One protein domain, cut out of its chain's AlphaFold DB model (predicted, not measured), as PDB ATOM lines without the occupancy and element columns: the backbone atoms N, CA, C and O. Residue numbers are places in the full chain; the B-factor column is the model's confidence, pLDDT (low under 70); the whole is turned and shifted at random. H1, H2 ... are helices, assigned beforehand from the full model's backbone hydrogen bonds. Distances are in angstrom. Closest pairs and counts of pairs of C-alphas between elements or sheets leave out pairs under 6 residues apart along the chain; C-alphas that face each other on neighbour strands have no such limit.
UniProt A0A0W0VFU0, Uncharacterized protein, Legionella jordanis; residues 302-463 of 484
ATOM      1  N   GLU A 302     304.302 250.689 201.062       57.91
ATOM      2  CA  GLU A 302     304.255 251.887 200.230       57.91
ATOM      3  C   GLU A 302     305.524 252.222 199.422       57.91
ATOM      4  O   GLU A 302     305.380 252.525 198.241       57.91
ATOM      5  N   ILE A 303     306.743 252.187 199.983       58.09
ATOM      6  CA  ILE A 303     307.979 252.494 199.224       58.09
ATOM      7  C   ILE A 303     308.271 251.378 198.220       58.09
ATOM      8  O   ILE A 303     308.650 251.640 197.075       58.09
ATOM      9  N   PHE A 304     308.072 250.125 198.627       66.62
ATOM     10  CA  PHE A 304     308.235 248.988 197.727       66.62
ATOM     11  C   PHE A 304     307.225 249.037 196.576       66.62
ATOM     12  O   PHE A 304     307.602 248.879 195.413       66.62
ATOM     13  N   LEU A 305     305.962 249.341 196.882       75.88
ATOM     14  CA  LEU A 305     304.904 249.526 195.892       75.88
ATOM     15  C   LEU A 305     305.190 250.715 194.975       75.88
ATOM     16  O   LEU A 305     305.042 250.582 193.765       75.88
ATOM     17  N   ALA A 306     305.676 251.840 195.505       70.75
ATOM     18  CA  ALA A 306     306.077 252.989 194.697       70.75
ATOM     19  C   ALA A 306     307.208 252.630 193.720       70.75
ATOM     20  O   ALA A 306     307.147 252.987 192.545       70.75
ATOM     21  N   ASN A 307     308.200 251.851 194.165       72.50
ATOM     22  CA  ASN A 307     309.256 251.352 193.285       72.50
ATOM     23  C   ASN A 307     308.710 250.410 192.204       72.50
ATOM     24  O   ASN A 307     309.143 250.495 191.059       72.50
ATOM     25  N   LYS A 308     307.725 249.560 192.525       82.44
ATOM     26  CA  LYS A 308     307.089 248.671 191.540       82.44
ATOM     27  C   LYS A 308     306.228 249.418 190.524       82.44
ATOM     28  O   LYS A 308     306.215 249.041 189.358       82.44
ATOM     29  N   ILE A 309     305.568 250.501 190.928       86.38
ATOM     30  CA  ILE A 309     304.893 251.403 189.988       86.38
ATOM     31  C   ILE A 309     305.927 252.079 189.081       86.38
ATOM     32  O   ILE A 309     305.757 252.085 187.867       86.38
ATOM     33  N   ASN A 310     307.034 252.580 189.640       81.88
ATOM     34  CA  ASN A 310     308.124 253.165 188.854       81.88
ATOM     35  C   ASN A 310     308.742 252.159 187.872       81.88
ATOM     36  O   ASN A 310     309.125 252.538 186.766       81.88
ATOM     37  N   ASP A 311     308.811 250.878 188.236       82.19
ATOM     38  CA  ASP A 311     309.268 249.827 187.328       82.19
ATOM     39  C   ASP A 311     308.370 249.712 186.083       82.19
ATOM     40  O   ASP A 311     308.910 249.478 185.002       82.19
ATOM     41  N   LEU A 312     307.054 249.972 186.176       90.00
ATOM     42  CA  LEU A 312     306.160 250.005 185.004       90.00
ATOM     43  C   LEU A 312     306.589 251.075 183.992       90.00
ATOM     44  O   LEU A 312     306.628 250.794 182.798       90.00
ATOM     45  N   PHE A 313     306.980 252.266 184.454       86.19
ATOM     46  CA  PHE A 313     307.523 253.322 183.589       86.19
ATOM     47  C   PHE A 313     308.878 252.926 183.001       86.19
ATOM     48  O   PHE A 313     309.142 253.115 181.814       86.19
ATOM     49  N   ARG A 314     309.748 252.334 183.826       83.88
ATOM     50  CA  ARG A 314     311.102 251.943 183.414       83.88
ATOM     51  C   ARG A 314     311.115 250.859 182.338       83.88
ATOM     52  O   ARG A 314     312.094 250.787 181.601       83.88
ATOM     53  N   CYS A 315     310.043 250.079 182.187       87.69
ATOM     54  CA  CYS A 315     309.889 249.132 181.075       87.69
ATOM     55  C   CYS A 315     309.912 249.808 179.696       87.69
ATOM     56  O   CYS A 315     310.161 249.133 178.701       87.69
ATOM     57  N   TYR A 316     309.663 251.119 179.641       87.00
ATOM     58  CA  TYR A 316     309.618 251.919 178.417       87.00
ATOM     59  C   TYR A 316     310.761 252.936 178.323       87.00
ATOM     60  O   TYR A 316     310.840 253.680 177.347       87.00
ATOM     61  N   LYS A 317     311.665 252.987 179.315       77.50
ATOM     62  CA  LYS A 317     312.798 253.920 179.305       77.50
ATOM     63  C   LYS A 317     313.789 253.484 178.219       77.50
ATOM     64  O   LYS A 317     314.318 252.378 178.265       77.50
ATOM     65  N   PHE A 318     314.048 254.375 177.264       70.25
ATOM     66  CA  PHE A 318     314.805 254.129 176.032       70.25
ATOM     67  C   PHE A 318     314.073 253.210 175.052       70.25
ATOM     68  O   PHE A 318     313.491 253.746 174.117       70.25
ATOM     69  N   TRP A 319     314.049 251.887 175.260       78.38
ATOM     70  CA  TRP A 319     313.337 250.919 174.405       78.38
ATOM     71  C   TRP A 319     312.507 249.943 175.250       78.38
ATOM     72  O   TRP A 319     312.893 249.601 176.365       78.38
ATOM     73  N   PHE A 320     311.408 249.428 174.690       89.25
ATOM     74  CA  PHE A 320     310.509 248.513 175.394       89.25
ATOM     75  C   PHE A 320     311.195 247.210 175.851       89.25
ATOM     76  O   PHE A 320     311.830 246.508 175.048       89.25
ATOM     77  N   ASN A 321     311.036 246.881 177.141       89.12
ATOM     78  CA  ASN A 321     311.481 245.639 177.770       89.12
ATOM     79  C   ASN A 321     310.270 244.803 178.255       89.12
ATOM     80  O   ASN A 321     309.727 245.072 179.332       89.12
ATOM     81  N   PRO A 322     309.862 243.764 177.498       90.81
ATOM     82  CA  PRO A 322     308.707 242.939 177.843       90.81
ATOM     83  C   PRO A 322     308.929 242.068 179.090       90.81
ATOM     84  O   PRO A 322     307.992 241.905 179.868       90.81
ATOM     85  N   ASN A 323     310.146 241.560 179.333       86.44
ATOM     86  CA  ASN A 323     310.465 240.751 180.521       86.44
ATOM     87  C   ASN A 323     310.203 241.539 181.803       86.44
ATOM     88  O   ASN A 323     309.488 241.079 182.691       86.44
ATOM     89  N   ARG A 324     310.724 242.769 181.865       86.44
ATOM     90  CA  ARG A 324     310.547 243.652 183.022       86.44
ATOM     91  C   ARG A 324     309.080 243.995 183.257       86.44
ATOM     92  O   ARG A 324     308.650 244.045 184.411       86.44
ATOM     93  N   LEU A 325     308.314 244.207 182.183       92.62
ATOM     94  CA  LEU A 325     306.886 244.490 182.290       92.62
ATOM     95  C   LEU A 325     306.148 243.294 182.892       92.62
ATOM     96  O   LEU A 325     305.395 243.461 183.850       92.62
ATOM     97  N   ILE A 326     306.401 242.094 182.364       90.50
ATOM     98  CA  ILE A 326     305.794 240.846 182.832       90.50
ATOM     99  C   ILE A 326     306.162 240.583 184.296       90.50
ATOM    100  O   ILE A 326     305.270 240.369 185.115       90.50
ATOM    101  N   ASP A 327     307.446 240.650 184.646       86.00
ATOM    102  CA  ASP A 327     307.923 240.366 186.001       86.00
ATOM    103  C   ASP A 327     307.347 241.356 187.017       86.00
ATOM    104  O   ASP A 327     306.891 240.967 188.099       86.00
ATOM    105  N   THR A 328     307.311 242.642 186.660       86.75
ATOM    106  CA  THR A 328     306.694 243.693 187.476       86.75
ATOM    107  C   THR A 328     305.201 243.439 187.663       86.75
ATOM    108  O   THR A 328     304.715 243.449 188.795       86.75
ATOM    109  N   ALA A 329     304.476 243.154 186.579       91.56
ATOM    110  CA  ALA A 329     303.042 242.893 186.602       91.56
ATOM    111  C   ALA A 329     302.693 241.665 187.457       91.56
ATOM    112  O   ALA A 329     301.797 241.714 188.304       91.56
ATOM    113  N   MET A 330     303.445 240.576 187.294       88.31
ATOM    114  CA  MET A 330     303.271 239.353 188.073       88.31
ATOM    115  C   MET A 330     303.614 239.556 189.550       88.31
ATOM    116  O   MET A 330     302.901 239.049 190.415       88.31
ATOM    117  N   THR A 331     304.647 240.347 189.856       85.69
ATOM    118  CA  THR A 331     304.988 240.717 191.237       85.69
ATOM    119  C   THR A 331     303.864 241.530 191.884       85.69
ATOM    120  O   THR A 331     303.452 241.216 192.998       85.69
ATOM    121  N   LEU A 332     303.314 242.531 191.188       86.38
ATOM    122  CA  LEU A 332     302.184 243.331 191.680       86.38
ATOM    123  C   LEU A 332     300.949 242.463 191.958       86.38
ATOM    124  O   LEU A 332     300.314 242.611 193.003       86.38
ATOM    125  N   ASN A 333     300.652 241.506 191.076       85.50
ATOM    126  CA  ASN A 333     299.568 240.546 191.283       85.50
ATOM    127  C   ASN A 333     299.804 239.673 192.529       85.50
ATOM    128  O   ASN A 333     298.909 239.496 193.351       85.50
ATOM    129  N   GLN A 334     301.030 239.182 192.736       81.50
ATOM    130  CA  GLN A 334     301.380 238.411 193.936       81.50
ATOM    131  C   GLN A 334     301.260 239.234 195.227       81.50
ATOM    132  O   GLN A 334     300.793 238.715 196.242       81.50
ATOM    133  N   LEU A 335     301.652 240.511 195.207       79.38
ATOM    134  CA  LEU A 335     301.500 241.405 196.362       79.38
ATOM    135  C   LEU A 335     300.028 241.637 196.698       79.38
ATOM    136  O   LEU A 335     299.647 241.554 197.863       79.38
ATOM    137  N   SER A 336     299.184 241.829 195.683       79.75
ATOM    138  CA  SER A 336     297.738 241.954 195.878       79.75
ATOM    139  C   SER A 336     297.134 240.744 196.598       79.75
ATOM    140  O   SER A 336     296.219 240.917 197.405       79.75
ATOM    141  N   LEU A 337     297.635 239.528 196.346       72.25
ATOM    142  CA  LEU A 337     297.164 238.311 197.020       72.25
ATOM    143  C   LEU A 337     297.539 238.291 198.508       72.25
ATOM    144  O   LEU A 337     296.719 237.888 199.335       72.25
ATOM    145  N   LYS A 338     298.732 238.791 198.861       66.56
ATOM    146  CA  LYS A 338     299.175 238.922 200.260       66.56
ATOM    147  C   LYS A 338     298.332 239.930 201.045       66.56
ATOM    148  O   LYS A 338     298.028 239.681 202.204       66.56
ATOM    149  N   HIS A 339     297.910 241.027 200.414       58.84
ATOM    150  CA  HIS A 339     297.093 242.053 201.073       58.84
ATOM    151  C   HIS A 339     295.614 241.670 201.248       58.84
ATOM    152  O   HIS A 339     294.912 242.312 202.025       58.84
ATOM    153  N   THR A 340     295.112 240.645 200.547       54.31
ATOM    154  CA  THR A 340     293.663 240.368 200.480       54.31
ATOM    155  C   THR A 340     293.224 238.995 200.999       54.31
ATOM    156  O   THR A 340     292.058 238.638 200.789       54.31
ATOM    157  N   ASN A 341     294.100 238.247 201.696       50.69
ATOM    158  CA  ASN A 341     293.837 236.901 202.249       50.69
ATOM    159  C   ASN A 341     293.038 236.012 201.271       50.69
ATOM    160  O   ASN A 341     292.029 235.407 201.633       50.69
ATOM    161  N   GLY A 342     293.419 236.025 199.990       48.09
ATOM    162  CA  GLY A 342     292.594 235.511 198.897       48.09
ATOM    163  C   GLY A 342     293.309 234.498 198.009       48.09
ATOM    164  O   GLY A 342     294.525 234.538 197.847       48.09
ATOM    165  N   GLN A 343     292.522 233.604 197.405       48.31
ATOM    166  CA  GLN A 343     292.981 232.646 196.399       48.31
ATOM    167  C   GLN A 343     293.526 233.357 195.149       48.31
ATOM    168  O   GLN A 343     293.009 234.399 194.732       48.31
ATOM    169  N   ALA A 344     294.554 232.765 194.534       50.16
ATOM    170  CA  ALA A 344     295.111 233.210 193.263       50.16
ATOM    171  C   ALA A 344     294.015 233.286 192.181       50.16
ATOM    172  O   ALA A 344     293.298 232.314 191.961       50.16
ATOM    173  N   GLY A 345     293.890 234.433 191.501       54.38
ATOM    174  CA  GLY A 345     292.986 234.598 190.351       54.38
ATOM    175  C   GLY A 345     291.787 235.534 190.537       54.38
ATOM    176  O   GLY A 345     290.988 235.665 189.612       54.38
ATOM    177  N   ASN A 346     291.643 236.231 191.672       72.50
ATOM    178  CA  ASN A 346     290.613 237.271 191.806       72.50
ATOM    179  C   ASN A 346     291.060 238.595 191.150       72.50
ATOM    180  O   ASN A 346     291.505 239.525 191.825       72.50
ATOM    181  N   PHE A 347     290.934 238.669 189.824       80.44
ATOM    182  CA  PHE A 347     291.331 239.839 189.029       80.44
ATOM    183  C   PHE A 347     290.552 241.113 189.381       80.44
ATOM    184  O   PHE A 347     291.097 242.201 189.243       80.44
ATOM    185  N   ASN A 348     289.337 241.008 189.927       83.62
ATOM    186  CA  ASN A 348     288.584 242.181 190.387       83.62
ATOM    187  C   ASN A 348     289.255 242.839 191.598       83.62
ATOM    188  O   ASN A 348     289.411 244.057 191.635       83.62
ATOM    189  N   LYS A 349     289.705 242.037 192.574       84.50
ATOM    190  CA  LYS A 349     290.480 242.552 193.716       84.50
ATOM    191  C   LYS A 349     291.805 243.158 193.260       84.50
ATOM    192  O   LYS A 349     292.187 244.213 193.753       84.50
ATOM    193  N   PHE A 350     292.471 242.511 192.303       88.69
ATOM    194  CA  PHE A 350     293.706 243.038 191.735       88.69
ATOM    195  C   PHE A 350     293.483 244.356 190.975       88.69
ATOM    196  O   PHE A 350     294.283 245.275 191.115       88.69
ATOM    197  N   CYS A 351     292.375 244.492 190.240       90.25
ATOM    198  CA  CYS A 351     291.992 245.738 189.577       90.25
ATOM    199  C   CYS A 351     291.838 246.881 190.590       90.25
ATOM    200  O   CYS A 351     292.474 247.921 190.438       90.25
ATOM    201  N   LEU A 352     291.079 246.664 191.670       89.38
ATOM    202  CA  LEU A 352     290.909 247.657 192.739       89.38
ATOM    203  C   LEU A 352     292.247 248.036 193.389       89.38
ATOM    204  O   LEU A 352     292.531 249.217 193.566       89.38
ATOM    205  N   PHE A 353     293.098 247.047 193.670       90.56
ATOM    206  CA  PHE A 353     294.442 247.281 194.193       90.56
ATOM    207  C   PHE A 353     295.279 248.155 193.247       90.56
ATOM    208  O   PHE A 353     295.889 249.132 193.674       90.56
ATOM    209  N   MET A 354     295.272 247.859 191.946       94.50
ATOM    210  CA  MET A 354     295.985 248.668 190.954       94.50
ATOM    211  C   MET A 354     295.415 250.085 190.837       94.50
ATOM    212  O   MET A 354     296.180 251.036 190.695       94.50
ATOM    213  N   GLN A 355     294.100 250.257 190.953       92.25
ATOM    214  CA  GLN A 355     293.481 251.582 190.978       92.25
ATOM    215  C   GLN A 355     293.935 252.402 192.185       92.25
ATOM    216  O   GLN A 355     294.293 253.563 192.021       92.25
ATOM    217  N   GLU A 356     293.988 251.812 193.382       89.19
ATOM    218  CA  GLU A 356     294.515 252.485 194.580       89.19
ATOM    219  C   GLU A 356     295.976 252.921 194.410       89.19
ATOM    220  O   GLU A 356     296.385 253.965 194.927       89.19
ATOM    221  N   LEU A 357     296.773 252.142 193.673       89.44
ATOM    222  CA  LEU A 357     298.141 252.512 193.320       89.44
ATOM    223  C   LEU A 357     298.166 253.685 192.329       89.44
ATOM    224  O   LEU A 357     298.875 254.664 192.565       89.44
ATOM    225  N   PHE A 358     297.358 253.641 191.268       93.31
ATOM    226  CA  PHE A 358     297.293 254.715 190.273       93.31
ATOM    227  C   PHE A 358     296.696 256.016 190.818       93.31
ATOM    228  O   PHE A 358     297.148 257.092 190.430       93.31
ATOM    229  N   GLN A 359     295.793 255.962 191.801       88.12
ATOM    230  CA  GLN A 359     295.307 257.139 192.542       88.12
ATOM    231  C   GLN A 359     296.431 257.964 193.181       88.12
ATOM    232  O   GLN A 359     296.251 259.150 193.468       88.12
ATOM    233  N   ARG A 360     297.596 257.357 193.434       84.12
ATOM    234  CA  ARG A 360     298.753 258.042 194.022       84.12
ATOM    235  C   ARG A 360     299.575 258.816 192.993       84.12
ATOM    236  O   ARG A 360     300.331 259.696 193.399       84.12
ATOM    237  N   LEU A 361     299.425 258.506 191.708       84.50
ATOM    238  CA  LEU A 361     300.144 259.139 190.606       84.50
ATOM    239  C   LEU A 361     299.462 260.430 190.145       84.50
ATOM    240  O   LEU A 361     298.244 260.582 190.284       84.50
ATOM    241  N   SER A 362     300.225 261.353 189.552       86.88
ATOM    242  CA  SER A 362     299.641 262.539 188.920       86.88
ATOM    243  C   SER A 362     298.847 262.157 187.665       86.88
ATOM    244  O   SER A 362     299.011 261.072 187.111       86.88
ATOM    245  N   THR A 363     297.939 263.026 187.206       84.81
ATOM    246  CA  THR A 363     297.186 262.757 185.965       84.81
ATOM    247  C   THR A 363     298.119 262.653 184.763       84.81
ATOM    248  O   THR A 363     297.873 261.829 183.891       84.81
ATOM    249  N   THR A 364     299.206 263.429 184.752       85.19
ATOM    250  CA  THR A 364     300.252 263.352 183.727       85.19
ATOM    251  C   THR A 364     300.930 261.986 183.731       85.19
ATOM    252  O   THR A 364     300.977 261.351 182.689       85.19
ATOM    253  N   ASP A 365     301.342 261.477 184.895       87.62
ATOM    254  CA  ASP A 365     301.977 260.153 184.987       87.62
ATOM    255  C   ASP A 365     301.026 259.037 184.515       87.62
ATOM    256  O   ASP A 365     301.439 258.106 183.826       87.62
ATOM    257  N   CYS A 366     299.733 259.133 184.851       89.56
ATOM    258  CA  CYS A 366     298.728 258.186 184.366       89.56
ATOM    259  C   CYS A 366     298.533 258.271 182.842       89.56
ATOM    260  O   CYS A 366     298.361 257.240 182.194       89.56
ATOM    261  N   LEU A 367     298.554 259.477 182.267       89.19
ATOM    262  CA  LEU A 367     298.468 259.695 180.820       89.19
ATOM    263  C   LEU A 367     299.704 259.165 180.088       89.19
ATOM    264  O   LEU A 367     299.556 258.505 179.062       89.19
ATOM    265  N   ASP A 368     300.898 259.397 180.633       90.38
ATOM    266  CA  ASP A 368     302.152 258.874 180.090       90.38
ATOM    267  C   ASP A 368     302.127 257.344 180.079       90.38
ATOM    268  O   ASP A 368     302.402 256.716 179.055       90.38
ATOM    269  N   LEU A 369     301.709 256.729 181.191       92.81
ATOM    270  CA  LEU A 369     301.593 255.278 181.292       92.81
ATOM    271  C   LEU A 369     300.533 254.709 180.335       92.81
ATOM    272  O   LEU A 369     300.759 253.663 179.725       92.81
ATOM    273  N   TYR A 370     299.415 255.412 180.137       95.06
ATOM    274  CA  TYR A 370     298.413 255.052 179.132       95.06
ATOM    275  C   TYR A 370     299.001 255.133 177.716       95.06
ATOM    276  O   TYR A 370     298.796 254.225 176.905       95.06
ATOM    277  N   GLY A 371     299.783 256.174 177.419       91.31
ATOM    278  CA  GLY A 371     300.532 256.308 176.168       91.31
ATOM    279  C   GLY A 371     301.494 255.139 175.940       91.31
ATOM    280  O   GLY A 371     301.538 254.566 174.852       91.31
ATOM    281  N   TYR A 372     302.207 254.709 176.981       93.31
ATOM    282  CA  TYR A 372     303.103 253.553 176.904       93.31
ATOM    283  C   TYR A 372     302.356 252.233 176.685       93.31
ATOM    284  O   TYR A 372     302.754 251.428 175.839       93.31
ATOM    285  N   PHE A 373     301.241 252.009 177.383       93.94
ATOM    286  CA  PHE A 373     300.416 250.813 177.195       93.94
ATOM    287  C   PHE A 373     299.684 250.778 175.850       93.94
ATOM    288  O   PHE A 373     299.453 249.694 175.321       93.94
ATOM    289  N   SER A 374     299.351 251.933 175.273       90.81
ATOM    290  CA  SER A 374     298.715 252.031 173.950       90.81
ATOM    291  C   SER A 374     299.709 252.013 172.782       90.81
ATOM    292  O   SER A 374     299.295 251.938 171.623       90.81
ATOM    293  N   ASN A 375     301.016 252.048 173.059       90.25
ATOM    294  CA  ASN A 375     302.042 251.981 172.026       90.25
ATOM    295  C   ASN A 375     302.058 250.606 171.323       90.25
ATOM    296  O   ASN A 375     301.714 249.571 171.897       90.25
ATOM    297  N   LYS A 376     302.538 250.595 170.075       88.56
ATOM    298  CA  LYS A 376     302.663 249.420 169.204       88.56
ATOM    299  C   LYS A 376     303.399 248.261 169.867       88.56
ATOM    300  O   LYS A 376     302.998 247.125 169.657       88.56
ATOM    301  N   ASP A 377     304.432 248.530 170.660       89.94
ATOM    302  CA  ASP A 377     305.225 247.479 171.305       89.94
ATOM    303  C   ASP A 377     304.406 246.683 172.339       89.94
ATOM    304  O   ASP A 377     304.377 245.450 172.300       89.94
ATOM    305  N   SER A 378     303.677 247.391 173.208       92.25
ATOM    306  CA  SER A 378     302.760 246.816 174.201       92.25
ATOM    307  C   SER A 378     301.611 246.077 173.529       92.25
ATOM    308  O   SER A 378     301.320 244.927 173.865       92.25
ATOM    309  N   SER A 379     300.992 246.708 172.526       90.56
ATOM    310  CA  SER A 379     299.912 246.096 171.753       90.56
ATOM    311  C   SER A 379     300.375 244.837 171.026       90.56
ATOM    312  O   SER A 379     299.646 243.848 171.010       90.56
ATOM    313  N   TYR A 380     301.596 244.830 170.483       92.00
ATOM    314  CA  TYR A 380     302.170 243.672 169.802       92.00
ATOM    315  C   TYR A 380     302.458 242.520 170.770       92.00
ATOM    316  O   TYR A 380     302.155 241.372 170.453       92.00
ATOM    317  N   LEU A 381     302.970 242.802 171.977       93.62
ATOM    318  CA  LEU A 381     303.120 241.784 173.025       93.62
ATOM    319  C   LEU A 381     301.765 241.165 173.404       93.62
ATOM    320  O   LEU A 381     301.639 239.940 173.436       93.62
ATOM    321  N   MET A 382     300.748 241.998 173.645       94.12
ATOM    322  CA  MET A 382     299.395 241.531 173.974       94.12
ATOM    323  C   MET A 382     298.776 240.713 172.834       94.12
ATOM    324  O   MET A 382     298.123 239.702 173.087       94.12
ATOM    325  N   GLN A 383     299.032 241.093 171.580       91.25
ATOM    326  CA  GLN A 383     298.590 240.350 170.402       91.25
ATOM    327  C   GLN A 383     299.263 238.974 170.308       91.25
ATOM    328  O   GLN A 383     298.577 237.989 170.053       91.25
ATOM    329  N   ILE A 384     300.576 238.880 170.554       91.88
ATOM    330  CA  ILE A 384     301.301 237.598 170.575       91.88
ATOM    331  C   ILE A 384     300.746 236.681 171.669       91.88
ATOM    332  O   ILE A 384     300.482 235.509 171.406       91.88
ATOM    333  N   LEU A 385     300.544 237.208 172.881       92.56
ATOM    334  CA  LEU A 385     299.956 236.447 173.985       92.56
ATOM    335  C   LEU A 385     298.554 235.939 173.626       92.56
ATOM    336  O   LEU A 385     298.278 234.756 173.799       92.56
ATOM    337  N   SER A 386     297.695 236.802 173.074       91.06
ATOM    338  CA  SER A 386     296.350 236.424 172.629       91.06
ATOM    339  C   SER A 386     296.382 235.347 171.538       91.06
ATOM    340  O   SER A 386     295.680 234.346 171.651       91.06
ATOM    341  N   ALA A 387     297.229 235.500 170.518       89.56
ATOM    342  CA  ALA A 387     297.369 234.535 169.425       89.56
ATOM    343  C   ALA A 387     297.753 233.136 169.941       89.56
ATOM    344  O   ALA A 387     297.126 232.143 169.580       89.56
ATOM    345  N   LEU A 388     298.716 233.061 170.866       90.12
ATOM    346  CA  LEU A 388     299.132 231.797 171.485       90.12
ATOM    347  C   LEU A 388     298.033 231.153 172.341       90.12
ATOM    348  O   LEU A 388     297.970 229.927 172.431       90.12
ATOM    349  N   LEU A 389     297.162 231.952 172.965       89.12
ATOM    350  CA  LEU A 389     296.015 231.447 173.725       89.12
ATOM    351  C   LEU A 389     294.915 230.868 172.825       89.12
ATOM    352  O   LEU A 389     294.220 229.949 173.250       89.12
ATOM    353  N   HIS A 390     294.790 231.365 171.592       87.19
ATOM    354  CA  HIS A 390     293.832 230.889 170.588       87.19
ATOM    355  C   HIS A 390     294.407 229.815 169.649       87.19
ATOM    356  O   HIS A 390     293.792 229.509 168.630       87.19
ATOM    357  N   ASP A 391     295.570 229.240 169.976       83.00
ATOM    358  CA  ASP A 391     296.257 228.235 169.148       83.00
ATOM    359  C   ASP A 391     296.645 228.719 167.740       83.00
ATOM    360  O   ASP A 391     296.863 227.921 166.824       83.00
ATOM    361  N   GLU A 392     296.786 230.033 167.554       85.06
ATOM    362  CA  GLU A 392     297.306 230.593 166.311       85.06
ATOM    363  C   GLU A 392     298.818 230.344 166.201       85.06
ATOM    364  O   GLU A 392     299.573 230.420 167.177       85.06
ATOM    365  N   GLN A 393     299.296 230.071 164.985       79.81
ATOM    366  CA  GLN A 393     300.725 229.878 164.755       79.81
ATOM    367  C   GLN A 393     301.478 231.209 164.835       79.81
ATOM    368  O   GLN A 393     301.321 232.086 163.983       79.81
ATOM    369  N   VAL A 394     302.370 231.315 165.820       85.12
ATOM    370  CA  VAL A 394     303.341 232.405 165.933       85.12
ATOM    371  C   VAL A 394     304.717 231.894 165.529       85.12
ATOM    372  O   VAL A 394     305.191 230.865 166.011       85.12
ATOM    373  N   ILE A 395     305.376 232.610 164.621       84.38
ATOM    374  CA  ILE A 395     306.651 232.171 164.057       84.38
ATOM    375  C   ILE A 395     307.713 232.121 165.158       84.38
ATOM    376  O   ILE A 395     307.822 233.031 165.975       84.38
ATOM    377  N   SER A 396     308.510 231.050 165.153       83.44
ATOM    378  CA  SER A 396     309.608 230.815 166.103       83.44
ATOM    379  C   SER A 396     309.190 230.566 167.558       83.44
ATOM    380  O   SER A 396     310.072 230.475 168.408       83.44
ATOM    381  N   ILE A 397     307.896 230.394 167.854       84.75
ATOM    382  CA  ILE A 397     307.406 230.008 169.185       84.75
ATOM    383  C   ILE A 397     306.819 228.589 169.116       84.75
ATOM    384  O   ILE A 397     305.967 228.333 168.263       84.75
ATOM    385  N   PRO A 398     307.260 227.644 169.970       82.31
ATOM    386  CA  PRO A 398     306.663 226.313 170.023       82.31
ATOM    387  C   PRO A 398     305.224 226.382 170.549       82.31
ATOM    388  O   PRO A 398     304.893 227.239 171.367       82.31
ATOM    389  N   ILE A 399     304.373 225.454 170.102       83.69
ATOM    390  CA  ILE A 399     302.984 225.369 170.572       83.69
ATOM    391  C   ILE A 399     302.995 225.077 172.083       83.69
ATOM    392  O   ILE A 399     303.562 224.055 172.486       83.69
ATOM    393  N   PRO A 400     302.393 225.940 172.925       86.00
ATOM    394  CA  PRO A 400     302.384 225.737 174.367       86.00
ATOM    395  C   PRO A 400     301.568 224.508 174.764       86.00
ATOM    396  O   PRO A 400     300.456 224.288 174.278       86.00
ATOM    397  N   ASN A 401     302.082 223.748 175.731       88.00
ATOM    398  CA  ASN A 401     301.298 222.726 176.421       88.00
ATOM    399  C   ASN A 401     300.227 223.366 177.338       88.00
ATOM    400  O   ASN A 401     300.169 224.583 177.512       88.00
ATOM    401  N   GLN A 402     299.365 222.554 177.955       86.81
ATOM    402  CA  GLN A 402     298.249 223.064 178.765       86.81
ATOM    403  C   GLN A 402     298.696 223.921 179.967       86.81
ATOM    404  O   GLN A 402     298.063 224.933 180.265       86.81
ATOM    405  N   GLN A 403     299.793 223.557 180.636       85.50
ATOM    406  CA  GLN A 403     300.338 224.329 181.762       85.50
ATOM    407  C   GLN A 403     300.918 225.668 181.288       85.50
ATOM    408  O   GLN A 403     300.676 226.709 181.898       85.50
ATOM    409  N   GLN A 404     301.609 225.654 180.149       87.12
ATOM    410  CA  GLN A 404     302.130 226.848 179.493       87.12
ATOM    411  C   GLN A 404     301.025 227.792 179.048       87.12
ATOM    412  O   GLN A 404     301.124 228.994 179.292       87.12
ATOM    413  N   LYS A 405     299.931 227.268 178.490       89.94
ATOM    414  CA  LYS A 405     298.746 228.075 178.183       89.94
ATOM    415  C   LYS A 405     298.163 228.730 179.424       89.94
ATOM    416  O   LYS A 405     297.865 229.916 179.381       89.94
ATOM    417  N   TYR A 406     298.065 228.007 180.537       87.50
ATOM    418  CA  TYR A 406     297.577 228.585 181.789       87.50
ATOM    419  C   TYR A 406     298.482 229.722 182.299       87.50
ATOM    420  O   TYR A 406     297.995 230.772 182.721       87.50
ATOM    421  N   ALA A 407     299.806 229.553 182.224       86.81
ATOM    422  CA  ALA A 407     300.757 230.602 182.589       86.81
ATOM    423  C   ALA A 407     300.636 231.840 181.686       86.81
ATOM    424  O   ALA A 407     300.585 232.964 182.191       86.81
ATOM    425  N   LEU A 408     300.542 231.630 180.369       91.69
ATOM    426  CA  LEU A 408     300.318 232.686 179.380       91.69
ATOM    427  C   LEU A 408     298.996 233.415 179.635       91.69
ATOM    428  O   LEU A 408     298.965 234.644 179.622       91.69
ATOM    429  N   GLU A 409     297.926 232.679 179.938       91.31
ATOM    430  CA  GLU A 409     296.600 233.234 180.211       91.31
ATOM    431  C   GLU A 409     296.623 234.095 181.473       91.31
ATOM    432  O   GLU A 409     296.077 235.200 181.494       91.31
ATOM    433  N   ARG A 410     297.301 233.618 182.522       88.81
ATOM    434  CA  ARG A 410     297.476 234.361 183.769       88.81
ATOM    435  C   ARG A 410     298.209 235.677 183.528       88.81
ATOM    436  O   ARG A 410     297.728 236.711 183.981       88.81
ATOM    437  N   VAL A 411     299.329 235.649 182.804       92.38
ATOM    438  CA  VAL A 411     300.105 236.857 182.479       92.38
ATOM    439  C   VAL A 411     299.284 237.818 181.622       92.38
ATOM    440  O   VAL A 411     299.207 239.001 181.950       92.38
ATOM    441  N   TYR A 412     298.612 237.315 180.582       94.44
ATOM    442  CA  TYR A 412     297.737 238.113 179.722       94.44
ATOM    443  C   TYR A 412     296.650 238.829 180.534       94.44
ATOM    444  O   TYR A 412     296.512 240.050 180.451       94.44
ATOM    445  N   LYS A 413     295.921 238.093 181.384       92.12
ATOM    446  CA  LYS A 413     294.875 238.658 182.249       92.12
ATOM    447  C   LYS A 413     295.433 239.662 183.254       92.12
ATOM    448  O   LYS A 413     294.807 240.695 183.482       92.12
ATOM    449  N   THR A 414     296.602 239.402 183.842       92.62
ATOM    450  CA  THR A 414     297.268 240.344 184.756       92.62
ATOM    451  C   THR A 414     297.608 241.658 184.055       92.62
ATOM    452  O   THR A 414     297.265 242.717 184.579       92.62
ATOM    453  N   LEU A 415     298.221 241.612 182.869       95.19
ATOM    454  CA  LEU A 415     298.549 242.814 182.096       95.19
ATOM    455  C   LEU A 415     297.284 243.575 181.683       95.19
ATOM    456  O   LEU A 415     297.193 244.774 181.935       95.19
ATOM    457  N   ALA A 416     296.278 242.875 181.152       94.19
ATOM    458  CA  ALA A 416     295.000 243.479 180.777       94.19
ATOM    459  C   ALA A 416     294.307 244.161 181.973       94.19
ATOM    460  O   ALA A 416     293.774 245.259 181.838       94.19
ATOM    461  N   THR A 417     294.374 243.552 183.162       94.25
ATOM    462  CA  THR A 417     293.804 244.122 184.396       94.25
ATOM    463  C   THR A 417     294.521 245.407 184.811       94.25
ATOM    464  O   THR A 417     293.866 246.376 185.176       94.25
ATOM    465  N   ILE A 418     295.857 245.442 184.740       95.50
ATOM    466  CA  ILE A 418     296.644 246.655 185.021       95.50
ATOM    467  C   ILE A 418     296.267 247.771 184.040       95.50
ATOM    468  O   ILE A 418     296.043 248.910 184.445       95.50
ATOM    469  N   MET A 419     296.189 247.434 182.753       95.75
ATOM    470  CA  MET A 419     295.850 248.369 181.688       95.75
ATOM    471  C   MET A 419     294.446 248.960 181.889       95.75
ATOM    472  O   MET A 419     294.286 250.182 181.824       95.75
ATOM    473  N   GLU A 420     293.443 248.132 182.186       94.44
ATOM    474  CA  GLU A 420     292.066 248.597 182.394       94.44
ATOM    475  C   GLU A 420     291.902 249.364 183.714       94.44
ATOM    476  O   GLU A 420     291.254 250.409 183.735       94.44
ATOM    477  N   ALA A 421     292.583 248.950 184.790       95.62
ATOM    478  CA  ALA A 421     292.620 249.699 186.047       95.62
ATOM    479  C   ALA A 421     293.115 251.143 185.850       95.62
ATOM    480  O   ALA A 421     292.585 252.071 186.464       95.62
ATOM    481  N   LEU A 422     294.102 251.347 184.969       96.75
ATOM    482  CA  LEU A 422     294.590 252.680 184.614       96.75
ATOM    483  C   LEU A 422     293.529 253.502 183.870       96.75
ATOM    484  O   LEU A 422     293.366 254.690 184.152       96.75
ATOM    485  N   ARG A 423     292.795 252.882 182.937       95.56
ATOM    486  CA  ARG A 423     291.712 253.547 182.196       95.56
ATOM    487  C   ARG A 423     290.557 253.938 183.105       95.56
ATOM    488  O   ARG A 423     290.073 255.062 183.001       95.56
ATOM    489  N   GLU A 424     290.154 253.057 184.017       94.12
ATOM    490  CA  GLU A 424     289.134 253.363 185.022       94.12
ATOM    491  C   GLU A 424     289.568 254.531 185.920       94.12
ATOM    492  O   GLU A 424     288.775 255.437 186.186       94.12
ATOM    493  N   GLU A 425     290.834 254.565 186.344       94.62
ATOM    494  CA  GLU A 425     291.370 255.666 187.148       94.62
ATOM    495  C   GLU A 425     291.445 256.991 186.367       94.62
ATOM    496  O   GLU A 425     291.077 258.041 186.896       94.62
ATOM    497  N   LEU A 426     291.839 256.969 185.090       92.25
ATOM    498  CA  LEU A 426     291.760 258.143 184.210       92.25
ATOM    499  C   LEU A 426     290.305 258.607 184.016       92.25
ATOM    500  O   LEU A 426     290.025 259.804 184.096       92.25
ATOM    501  N   GLY A 427     289.363 257.671 183.875       92.56
ATOM    502  CA  GLY A 427     287.929 257.953 183.808       92.56
ATOM    503  C   GLY A 427     287.395 258.636 185.072       92.56
ATOM    504  O   GLY A 427     286.654 259.615 184.972       92.56
ATOM    505  N   ARG A 428     287.836 258.209 186.267       91.88
ATOM    506  CA  ARG A 428     287.529 258.889 187.546       91.88
ATOM    507  C   ARG A 428     288.071 260.314 187.611       91.88
ATOM    508  O   ARG A 428     287.499 261.153 188.299       91.88
ATOM    509  N   ARG A 429     289.146 260.600 186.876       92.62
ATOM    510  CA  ARG A 429     289.719 261.945 186.711       92.62
ATOM    511  C   ARG A 429     289.075 262.733 185.569       92.62
ATOM    512  O   ARG A 429     289.597 263.778 185.191       92.62
ATOM    513  N   HIS A 430     287.952 262.249 185.036       90.31
ATOM    514  CA  HIS A 430     287.226 262.834 183.910       90.31
ATOM    515  C   HIS A 430     288.040 262.904 182.607       90.31
ATOM    516  O   HIS A 430     287.776 263.744 181.749       90.31
ATOM    517  N   VAL A 431     289.011 262.002 182.441       90.06
ATOM    518  CA  VAL A 431     289.769 261.829 181.200       90.06
ATOM    519  C   VAL A 431     289.192 260.637 180.444       90.06
ATOM    520  O   VAL A 431     289.299 259.491 180.879       90.06
ATOM    521  N   LEU A 432     288.574 260.905 179.296       89.62
ATOM    522  CA  LEU A 432     288.073 259.856 178.413       89.62
ATOM    523  C   LEU A 432     289.242 259.227 177.649       89.62
ATOM    524  O   LEU A 432     290.037 259.932 177.033       89.62
ATOM    525  N   THR A 433     289.328 257.899 177.687       90.38
ATOM    526  CA  THR A 433     290.355 257.124 176.984       90.38
ATOM    527  C   THR A 433     289.719 256.039 176.127       90.38
ATOM    528  O   THR A 433     288.733 255.404 176.520       90.38
ATOM    529  N   GLU A 434     290.293 255.800 174.953       89.56
ATOM    530  CA  GLU A 434     289.895 254.679 174.103       89.56
ATOM    531  C   GLU A 434     290.328 253.344 174.715       89.56
ATOM    532  O   GLU A 434     291.224 253.282 175.557       89.56
ATOM    533  N   ALA A 435     289.666 252.258 174.318       88.00
ATOM    534  CA  ALA A 435     290.116 250.925 174.697       88.00
ATOM    535  C   ALA A 435     291.464 250.616 174.056       88.00
ATOM    536  O   ALA A 435     291.751 251.073 172.950       88.00
ATOM    537  N   TYR A 436     292.297 249.824 174.725       87.00
ATOM    538  CA  TYR A 436     293.523 249.352 174.096       87.00
ATOM    539  C   TYR A 436     293.154 248.435 172.932       87.00
ATOM    540  O   TYR A 436     292.463 247.431 173.102       87.00
ATOM    541  N   HIS A 437     293.576 248.813 171.729       75.94
ATOM    542  CA  HIS A 437     293.279 248.048 170.530       75.94
ATOM    543  C   HIS A 437     294.318 246.940 170.365       75.94
ATOM    544  O   HIS A 437     295.517 247.199 170.235       75.94
ATOM    545  N   HIS A 438     293.845 245.699 170.307       68.50
ATOM    546  CA  HIS A 438     294.643 244.533 169.940       68.50
ATOM    547  C   HIS A 438     294.304 244.184 168.487       68.50
ATOM    548  O   HIS A 438     293.425 243.370 168.214       68.50
ATOM    549  N   ILE A 439     294.917 244.895 167.536       59.69
ATOM    550  CA  ILE A 439     294.619 244.710 166.111       59.69
ATOM    551  C   ILE A 439     295.108 243.322 165.693       59.69
ATOM    552  O   ILE A 439     296.308 243.107 165.578       59.69
ATOM    553  N   HIS A 440     294.191 242.396 165.411       57.41
ATOM    554  CA  HIS A 440     294.518 241.144 164.731       57.41
ATOM    555  C   HIS A 440     294.784 241.426 163.246       57.41
ATOM    556  O   HIS A 440     293.890 241.360 162.400       57.41
ATOM    557  N   GLU A 441     296.023 241.781 162.910       60.19
ATOM    558  CA  GLU A 441     296.446 241.769 161.510       60.19
ATOM    559  C   GLU A 441     296.447 240.323 160.991       60.19
ATOM    560  O   GLU A 441     297.006 239.432 161.620       60.19
ATOM    561  N   ARG A 442     295.886 240.081 159.796       57.25
ATOM    562  CA  ARG A 442     295.873 238.757 159.130       57.25
ATOM    563  C   ARG A 442     297.266 238.242 158.715       57.25
ATOM    564  O   ARG A 442     297.366 237.267 157.974       57.25
ATOM    565  N   LYS A 443     298.341 238.927 159.107       68.19
ATOM    566  CA  LYS A 443     299.721 238.553 158.790       68.19
ATOM    567  C   LYS A 443     300.269 237.642 159.892       68.19
ATOM    568  O   LYS A 443     299.992 237.892 161.062       68.19
ATOM    569  N   PRO A 444     301.082 236.630 159.547       73.44
ATOM    570  CA  PRO A 444     301.687 235.762 160.548       73.44
ATOM    571  C   PRO A 444     302.600 236.576 161.470       73.44
ATOM    572  O   PRO A 444     303.486 237.299 161.001       73.44
ATOM    573  N   LEU A 445     302.381 236.446 162.779       84.62
ATOM    574  CA  LEU A 445     303.151 237.149 163.799       84.62
ATOM    575  C   LEU A 445     304.600 236.653 163.808       84.62
ATOM    576  O   LEU A 445     304.861 235.451 163.886       84.62
ATOM    577  N   LYS A 446     305.544 237.596 163.733       86.94
ATOM    578  CA  LYS A 446     306.994 237.353 163.763       86.94
ATOM    579  C   LYS A 446     307.599 238.111 164.942       86.94
ATOM    580  O   LYS A 446     307.994 239.270 164.780       86.94
ATOM    581  N   PRO A 447     307.596 237.535 166.151       86.62
ATOM    582  CA  PRO A 447     308.149 238.197 167.321       86.62
ATOM    583  C   PRO A 447     309.643 238.464 167.120       86.62
ATOM    584  O   PRO A 447     310.399 237.585 166.708       86.62
ATOM    585  N   GLY A 448     310.079 239.685 167.432       85.06
ATOM    586  CA  GLY A 448     311.501 239.980 167.586       85.06
ATOM    587  C   GLY A 448     312.081 239.268 168.812       85.06
ATOM    588  O   GLY A 448     311.342 238.789 169.674       85.06
ATOM    589  N   HIS A 449     313.410 239.249 168.925       85.31
ATOM    590  CA  HIS A 449     314.123 238.478 169.952       85.31
ATOM    591  C   HIS A 449     313.636 238.748 171.389       85.31
ATOM    592  O   HIS A 449     313.498 237.820 172.174       85.31
ATOM    593  N   ARG A 450     313.294 240.000 171.720       85.69
ATOM    594  CA  ARG A 450     312.824 240.384 173.062       85.69
ATOM    595  C   ARG A 450     311.469 239.780 173.418       85.69
ATOM    596  O   ARG A 450     311.328 239.194 174.484       85.69
ATOM    597  N   ASN A 451     310.492 239.892 172.519       89.12
ATOM    598  CA  ASN A 451     309.175 239.292 172.736       89.12
ATOM    599  C   ASN A 451     309.275 237.765 172.736       89.12
ATOM    600  O   ASN A 451     308.649 237.126 173.568       89.12
ATOM    601  N   LEU A 452     310.109 237.182 171.869       88.44
ATOM    602  CA  LEU A 452     310.374 235.745 171.880       88.44
ATOM    603  C   LEU A 452     310.916 235.282 173.243       88.44
ATOM    604  O   LEU A 452     310.361 234.361 173.841       88.44
ATOM    605  N   ASN A 453     311.953 235.952 173.753       86.00
ATOM    606  CA  ASN A 453     312.543 235.641 175.054       86.00
ATOM    607  C   ASN A 453     311.523 235.808 176.183       86.00
ATOM    608  O   ASN A 453     311.473 234.962 177.068       86.00
ATOM    609  N   ALA A 454     310.672 236.832 176.119       88.44
ATOM    610  CA  ALA A 454     309.611 237.053 177.093       88.44
ATOM    611  C   ALA A 454     308.541 235.967 177.100       88.44
ATOM    612  O   ALA A 454     308.130 235.515 178.167       88.44
ATOM    613  N   ILE A 455     308.123 235.486 175.931       92.06
ATOM    614  CA  ILE A 455     307.191 234.363 175.861       92.06
ATOM    615  C   ILE A 455     307.829 233.090 176.432       92.06
ATOM    616  O   ILE A 455     307.205 232.412 177.248       92.06
ATOM    617  N   ILE A 456     309.078 232.791 176.065       85.81
ATOM    618  CA  ILE A 456     309.816 231.641 176.609       85.81
ATOM    619  C   ILE A 456     309.980 231.773 178.129       85.81
ATOM    620  O   ILE A 456     309.791 230.805 178.862       85.81
ATOM    621  N   HIS A 457     310.281 232.977 178.620       84.50
ATOM    622  CA  HIS A 457     310.376 233.285 180.044       84.50
ATOM    623  C   HIS A 457     309.064 232.987 180.769       84.50
ATOM    624  O   HIS A 457     309.085 232.310 181.794       84.50
ATOM    625  N   ILE A 458     307.914 233.370 180.204       87.38
ATOM    626  CA  ILE A 458     306.607 233.008 180.769       87.38
ATOM    627  C   ILE A 458     306.414 231.488 180.805       87.38
ATOM    628  O   ILE A 458     306.043 230.931 181.842       87.38
ATOM    629  N   MET A 459     306.692 230.818 179.684       85.50
ATOM    630  CA  MET A 459     306.544 229.368 179.530       85.50
ATOM    631  C   MET A 459     307.475 228.550 180.440       85.50
ATOM    632  O   MET A 459     307.220 227.371 180.664       85.50
ATOM    633  N   ASN A 460     308.547 229.145 180.960       83.31
ATOM    634  CA  ASN A 460     309.492 228.456 181.836       83.31
ATOM    635  C   ASN A 460     309.297 228.838 183.305       83.31
ATOM    636  O   ASN A 460     309.277 227.970 184.168       83.31
ATOM    637  N   LEU A 461     309.149 230.131 183.605       79.88
ATOM    638  CA  LEU A 461     309.146 230.630 184.981       79.88
ATOM    639  C   LEU A 461     307.769 230.540 185.643       79.88
ATOM    640  O   LEU A 461     307.667 230.323 186.848       79.88
ATOM    641  N   TYR A 462     306.699 230.736 184.871       81.12
ATOM    642  CA  TYR A 462     305.345 230.864 185.411       81.12
ATOM    643  C   TYR A 462     304.485 229.612 185.243       81.12
ATOM    644  O   TYR A 462     303.330 229.630 185.677       81.12
ATOM    645  N   CYS A 463     305.037 228.551 184.649       74.19
ATOM    646  CA  CYS A 463     304.344 227.289 184.382       74.19
ATOM    647  C   CYS A 463     304.252 226.355 185.583       74.19
ATOM    648  O   CYS A 463     303.311 225.565 185.651       74.19
TER     649      CYS A 463
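What this domain is: This is residues 302 to 463 of the 484 residues of an uncharacterized protein of Legionella jordanis (UniProt A0A0W0VFU0). What shape do these atoms make? One long helix, H6, runs through a compact body of mostly crossed helices: H2, H3, H4, H5 and H7 pack on it, and H1 packs on H2, apart from H6. What is it built of? The printed part has 162 residues with seven named helices, H1 to H7 along the chain, and no named strand; the class is all helix. How large is it? The radius of gyration of the C-alphas is 15.5 A, and the spans are 40 by 33 by 25 A.

How they stand to each other: What does the first helix touch? H1, residues 302 to 314, touches residues 324 to 332 alone of H2, residues 322 to 339, in a helical hairpin at a shallow tilt of 23 degrees; the closest C-alphas, of Leu 312 and Leu 325, are 6.2 A apart. What touches the hub? The hub H6, residues 402 to 428, touches H3, residues 347 to 358, with residues 413 to 425 alone, at a steep tilt of 45 degrees; the closest C-alphas, of Cys 351 and Ala 421, are 5.3 A apart. With residues 419 to 426 alone it touches H4, residues 363 to 374, and with residues 405 to 412 alone H5, residues 376 to 389; the closest C-alphas are Phe 373 and Met 419, 6.9 A, and Leu 389 and Lys 405, 6.2 A. With residues 404 to 411 alone it touches residues 455 to 460 alone of H7, residues 449 to 461; the C-alphas of Gln 404 and Met 459 are closest, 5.1 A. Are the helix backbones complete? Every O i to N i+4 pair is within hydrogen-bond range in H2 to H7, and 8 of 9 are in H1.

Where its parts are: Where does H1 begin? C-alpha 302 is at (304.255, 251.887, 200.230). How long are H2 and H6? From first to last C-alpha, H2 measures 26.0 A and H6 38.4 A.

The domain as a whole: Which links are long? H5 to H6 and H6 to H7, with 12 and 20 residues; the printed part has no cut. Where is confidence low? Residues 302 to 304, 338 to 345 and 438 to 443 have pLDDT under 70.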